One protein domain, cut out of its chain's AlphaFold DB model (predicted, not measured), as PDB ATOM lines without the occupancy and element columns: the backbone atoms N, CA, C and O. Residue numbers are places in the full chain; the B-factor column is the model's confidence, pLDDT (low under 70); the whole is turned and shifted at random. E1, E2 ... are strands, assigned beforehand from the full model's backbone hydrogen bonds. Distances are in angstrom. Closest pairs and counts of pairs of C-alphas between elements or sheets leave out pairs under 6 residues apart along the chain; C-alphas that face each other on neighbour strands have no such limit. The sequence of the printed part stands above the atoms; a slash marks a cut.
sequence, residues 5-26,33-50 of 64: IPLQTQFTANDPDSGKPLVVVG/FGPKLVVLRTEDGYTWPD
ATOM      1  N   ILE A   5      35.899 -11.531  57.681       93.94
ATOM      2  CA  ILE A   5      37.000 -11.302  58.616       93.94
ATOM      3  C   ILE A   5      38.313 -11.732  57.945       93.94
ATOM      4  O   ILE A   5      38.490 -12.924  57.680       93.94
ATOM      5  N   PRO A   6      39.258 -10.816  57.669       94.69
ATOM      6  CA  PRO A   6      40.568 -11.194  57.151       94.69
ATOM      7  C   PRO A   6      41.378 -11.930  58.224       94.69
ATOM      8  O   PRO A   6      41.318 -11.598  59.411       94.69
ATOM      9  N   LEU A   7      42.170 -12.917  57.812       93.62
ATOM     10  CA  LEU A   7      43.099 -13.588  58.715       93.62
ATOM     11  C   LEU A   7      44.301 -12.685  59.003       93.62
ATOM     12  O   LEU A   7      44.848 -12.055  58.102       93.62
ATOM     13  N   GLN A   8      44.762 -12.688  60.257       93.06
ATOM     14  CA  GLN A   8      46.014 -12.021  60.635       93.06
ATOM     15  C   GLN A   8      47.224 -12.630  59.914       93.06
ATOM     16  O   GLN A   8      48.149 -11.914  59.542       93.06
ATOM     17  N   THR A   9      47.188 -13.945  59.689       93.06
ATOM     18  CA  THR A   9      48.226 -14.690  58.977       93.06
ATOM     19  C   THR A   9      47.588 -15.474  57.842       93.06
ATOM     20  O   THR A   9      46.781 -16.375  58.080       93.06
ATOM     21  N   GLN A  10      47.974 -15.142  56.612       95.00
ATOM     22  CA  GLN A  10      47.633 -15.939  55.437       95.00
ATOM     23  C   GLN A  10      48.489 -17.204  55.412       95.00
ATOM     24  O   GLN A  10      49.642 -17.191  55.849       95.00
ATOM     25  N   PHE A  11      47.942 -18.299  54.895       94.00
ATOM     26  CA  PHE A  11      48.692 -19.546  54.780       94.00
ATOM     27  C   PHE A  11      48.329 -20.302  53.507       94.00
ATOM     28  O   PHE A  11      47.184 -20.282  53.058       94.00
ATOM     29  N   THR A  12      49.317 -20.995  52.944       94.38
ATOM     30  CA  THR A  12      49.112 -21.889  51.807       94.38
ATOM     31  C   THR A  12      48.521 -23.209  52.286       94.38
ATOM     32  O   THR A  12      48.955 -23.778  53.292       94.38
ATOM     33  N   ALA A  13      47.539 -23.710  51.554       95.00
ATOM     34  CA  ALA A  13      46.962 -25.031  51.748       95.00
ATOM     35  C   ALA A  13      46.637 -25.648  50.386       95.00
ATOM     36  O   ALA A  13      46.885 -25.032  49.350       95.00
ATOM     37  N   ASN A  14      46.085 -26.857  50.386       94.81
ATOM     38  CA  ASN A  14      45.633 -27.503  49.164       94.81
ATOM     39  C   ASN A  14      44.110 -27.513  49.107       94.81
ATOM     40  O   ASN A  14      43.432 -27.777  50.110       94.81
ATOM     41  N   ASP A  15      43.589 -27.265  47.915       93.69
ATOM     42  CA  ASP A  15      42.192 -27.476  47.586       93.69
ATOM     43  C   ASP A  15      41.789 -28.936  47.872       93.69
ATOM     44  O   ASP A  15      42.526 -29.859  47.499       93.69
ATOM     45  N   PRO A  16      40.660 -29.184  48.559       91.56
ATOM     46  CA  PRO A  16      40.274 -30.534  48.943       91.56
ATOM     47  C   PRO A  16      39.962 -31.436  47.744       91.56
ATOM     48  O   PRO A  16      40.230 -32.638  47.837       91.56
ATOM     49  N   ASP A  17      39.473 -30.880  46.637       91.31
ATOM     50  CA  ASP A  17      38.983 -31.653  45.494       91.31
ATOM     51  C   ASP A  17      40.079 -31.877  44.449       91.31
ATOM     52  O   ASP A  17      40.365 -33.008  44.059       91.31
ATOM     53  N   SER A  18      40.749 -30.805  44.035       91.31
ATOM     54  CA  SER A  18      41.788 -30.822  42.998       91.31
ATOM     55  C   SER A  18      43.197 -31.085  43.532       91.31
ATOM     56  O   SER A  18      44.090 -31.424  42.757       91.31
ATOM     57  N   GLY A  19      43.437 -30.887  44.833       91.50
ATOM     58  CA  GLY A  19      44.773 -30.968  45.430       91.50
ATOM     59  C   GLY A  19      45.725 -29.837  45.021       91.50
ATOM     60  O   GLY A  19      46.874 -29.835  45.462       91.50
ATOM     61  N   LYS A  20      45.273 -28.877  44.202       92.12
ATOM     62  CA  LYS A  20      46.073 -27.720  43.780       92.12
ATOM     63  C   LYS A  20      46.314 -26.764  44.959       92.12
ATOM     64  O   LYS A  20      45.451 -26.649  45.835       92.12
ATOM     65  N   PRO A  21      47.458 -26.059  44.991       93.00
ATOM     66  CA  PRO A  21      47.736 -25.085  46.036       93.00
ATOM     67  C   PRO A  21      46.783 -23.885  45.948       93.00
ATOM     68  O   PRO A  21      46.419 -23.430  44.865       93.00
ATOM     69  N   LEU A  22      46.418 -23.353  47.109       95.75
ATOM     70  CA  LEU A  22      45.651 -22.122  47.282       95.75
ATOM     71  C   LEU A  22      46.154 -21.359  48.512       95.75
ATOM     72  O   LEU A  22      46.875 -21.914  49.346       95.75
ATOM     73  N   VAL A  23      45.763 -20.092  48.645       96.75
ATOM     74  CA  VAL A  23      46.099 -19.262  49.814       96.75
ATOM     75  C   VAL A  23      44.832 -18.919  50.578       96.75
ATOM     76  O   VAL A  23      43.902 -18.366  50.004       96.75
ATOM     77  N   VAL A  24      44.791 -19.211  51.876       96.75
ATOM     78  CA  VAL A  24      43.673 -18.833  52.747       96.75
ATOM     79  C   VAL A  24      43.918 -17.437  53.310       96.75
ATOM     80  O   VAL A  24      44.964 -17.191  53.914       96.75
ATOM     81  N   VAL A  25      42.952 -16.535  53.122       97.31
ATOM     82  CA  VAL A  25      43.105 -15.104  53.447       97.31
ATOM     83  C   VAL A  25      42.049 -14.560  54.406       97.31
ATOM     84  O   VAL A  25      42.257 -13.502  54.997       97.31
ATOM     85  N   GLY A  26      40.935 -15.264  54.597       96.25
ATOM     86  CA  GLY A  26      39.836 -14.773  55.424       96.25
ATOM     87  C   GLY A  26      38.802 -15.835  55.764       96.25
ATOM     88  O   GLY A  26      38.883 -16.977  55.310       96.25
ATOM     89  N   PHE A  33      24.692 -21.389  55.836       86.50
ATOM     90  CA  PHE A  33      25.116 -22.772  56.076       86.50
ATOM     91  C   PHE A  33      26.357 -22.875  56.976       86.50
ATOM     92  O   PHE A  33      26.910 -23.957  57.143       86.50
ATOM     93  N   GLY A  34      26.786 -21.757  57.568       90.00
ATOM     94  CA  GLY A  34      27.977 -21.672  58.407       90.00
ATOM     95  C   GLY A  34      29.135 -20.936  57.726       90.00
ATOM     96  O   GLY A  34      29.042 -20.600  56.540       90.00
ATOM     97  N   PRO A  35      30.212 -20.656  58.482       93.56
ATOM     98  CA  PRO A  35      31.342 -19.874  58.004       93.56
ATOM     99  C   PRO A  35      32.112 -20.598  56.899       93.56
ATOM    100  O   PRO A  35      32.317 -21.811  56.960       93.56
ATOM    101  N   LYS A  36      32.584 -19.835  55.913       96.06
ATOM    102  CA  LYS A  36      33.405 -20.313  54.795       96.06
ATOM    103  C   LYS A  36      34.781 -19.665  54.822       96.06
ATOM    104  O   LYS A  36      34.957 -18.576  55.356       96.06
ATOM    105  N   LEU A  37      35.771 -20.320  54.236       96.56
ATOM    106  CA  LEU A  37      37.102 -19.766  54.031       96.56
ATOM    107  C   LEU A  37      37.128 -18.952  52.743       96.56
ATOM    108  O   LEU A  37      36.748 -19.454  51.687       96.56
ATOM    109  N   VAL A  38      37.648 -17.731  52.828       97.12
ATOM    110  CA  VAL A  38      38.030 -16.943  51.654       97.12
ATOM    111  C   VAL A  38      39.418 -17.390  51.225       97.12
ATOM    112  O   VAL A  38      40.371 -17.322  52.015       97.12
ATOM    113  N   VAL A  39      39.538 -17.830  49.977       97.38
ATOM    114  CA  VAL A  39      40.800 -18.299  49.403       97.38
ATOM    115  C   VAL A  39      41.139 -17.570  48.115       97.38
ATOM    116  O   VAL A  39      40.254 -17.105  47.406       97.38
ATOM    117  N   LEU A  40      42.428 -17.491  47.803       97.56
ATOM    118  CA  LEU A  40      42.937 -17.074  46.504       97.56
ATOM    119  C   LEU A  40      43.445 -18.306  45.761       97.56
ATOM    120  O   LEU A  40      44.306 -19.034  46.268       97.56
ATOM    121  N   ARG A  41      42.906 -18.527  44.564       95.75
ATOM    122  CA  ARG A  41      43.373 -19.555  43.631       95.75
ATOM    123  C   ARG A  41      44.234 -18.900  42.570       95.75
ATOM    124  O   ARG A  41      43.887 -17.814  42.118       95.75
ATOM    125  N   THR A  42      45.311 -19.570  42.168       94.00
ATOM    126  CA  THR A  42      46.170 -19.126  41.069       94.00
ATOM    127  C   THR A  42      46.339 -20.249  40.057       94.00
ATOM    128  O   THR A  42      46.807 -21.331  40.407       94.00
ATOM    129  N   GLU A  43      45.982 -19.987  38.804       90.69
ATOM    130  CA  GLU A  43      46.132 -20.920  37.683       90.69
ATOM    131  C   GLU A  43      46.476 -20.134  36.418       90.69
ATOM    132  O   GLU A  43      45.932 -19.054  36.190       90.69
ATOM    133  N   ASP A  44      47.429 -20.637  35.630       92.94
ATOM    134  CA  ASP A  44      47.880 -20.025  34.369       92.94
ATOM    135  C   ASP A  44      48.232 -18.525  34.463       92.94
ATOM    136  O   ASP A  44      48.061 -17.757  33.520       92.94
ATOM    137  N   GLY A  45      48.741 -18.094  35.624       92.88
ATOM    138  CA  GLY A  45      49.126 -16.703  35.893       92.88
ATOM    139  C   GLY A  45      47.978 -15.779  36.317       92.88
ATOM    140  O   GLY A  45      48.229 -14.613  36.621       92.88
ATOM    141  N   TYR A  46      46.746 -16.280  36.394       95.44
ATOM    142  CA  TYR A  46      45.584 -15.543  36.887       95.44
ATOM    143  C   TYR A  46      45.291 -15.897  38.339       95.44
ATOM    144  O   TYR A  46      45.458 -17.047  38.736       95.44
ATOM    145  N   THR A  47      44.806 -14.920  39.109       95.62
ATOM    146  CA  THR A  47      44.419 -15.105  40.511       95.62
ATOM    147  C   THR A  47      43.012 -14.583  40.756       95.62
ATOM    148  O   THR A  47      42.701 -13.459  40.359       95.62
ATOM    149  N   TRP A  48      42.173 -15.363  41.438       97.12
ATOM    150  CA  TRP A  48      40.805 -14.968  41.784       97.12
ATOM    151  C   TRP A  48      40.400 -15.444  43.189       97.12
ATOM    152  O   TRP A  48      40.939 -16.445  43.677       97.12
ATOM    153  N   PRO A  49      39.478 -14.725  43.860       95.94
ATOM    154  CA  PRO A  49      38.927 -15.159  45.131       95.94
ATOM    155  C   PRO A  49      37.885 -16.266  44.943       95.94
ATOM    156  O   PRO A  49      37.155 -16.286  43.952       95.94
ATOM    157  N   ASP A  50      37.788 -17.152  45.928       95.50
ATOM    158  CA  ASP A  50      36.773 -18.203  46.007       95.50
ATOM    159  C   ASP A  50      36.387 -18.477  47.474       95.50
ATOM    160  O   ASP A  50      37.100 -18.068  48.400       95.50
TER     161      ASP A  50
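What this domain is: This is residues 5 to 26 and 33 to 50 of the 64 residues of an uncharacterized protein of Rhizobium grahamii (UniProt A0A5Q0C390). The printed part is a single strongly twisted sheet of four strands, made of two hairpins side by side, E1 with E2 and E3 with E4. E2 and E3 lie in the middle of the sheet, and E1, at one edge, bends sharply near its beginning. The printed part has 40 residues, with no named helix and four named strands, in the order E1 E2 E3 E4 both along the chain and across the antiparallel sheet; the class is all strand. The whole is only just compact, close to loose, with a radius of gyration of the C-alphas of 10.5 A, and the C-alphas span 29 by 21 by 15 A along their three main axes.

How they stand to each other: E1, residues 5 to 14, is an edge strand and bends by 93 degrees at residue 8. It forms a hairpin with E2, residues 21 to 26, antiparallel at 168 degrees between their directions. The C-alphas of Pro 6 and Gly 26 face each other at 4.0 A, and within hydrogen-bond range are N 7 and O 25, 2.9 A, and N 22 and O 13, 2.8 A. E2 is an inner strand, and its other neighbour is E3, residues 36 to 43, antiparallel at 141 degrees. Here the C-alphas of Val 24 and Val 39 face each other at 4.4 A, and N 40 and O 23 are 2.8 A apart, within hydrogen-bond range. E3, also inner, forms a hairpin with the edge strand E4, residues 46 to 50, antiparallel at 166 degrees. The C-alphas of Thr 42 and Thr 47 face each other at 4.4 A, and within hydrogen-bond range are N 39 and O 50, 2.9 A, and N 46 and O 43, 2.9 A. E1 and E4 are apart. From edge to edge the strands' lines turn by 63 degrees, and the sheet's C-alphas lie up to 8.4 A off its best plane.

Where its parts are: E1 begins at C-alpha 5, (37.000, -11.302, 58.616), and measures 20.6 A from first to last C-alpha. E2 measures 16.0 A and ends at C-alpha 26, (39.836, -14.773, 55.424). E3 measures 21.3 A. E4 measures 13.0 A and ends at C-alpha 50, (36.773, -18.203, 46.007).

The domain as a whole: The two C-alphas farthest apart are those of Phe 33 and Gly 45, at 31.9 A. Residues 27 to 32 are not printed, and C-alphas 26 and 33 are 16.8 A apart across this cut, in the link from E2 to E3. Of the links printed whole, E1 to E2 is short, with 6 residues between them, and E3 to E4 is tight, with 2. The mean pLDDT of the printed part is 94.2, and no printed residue is under 70.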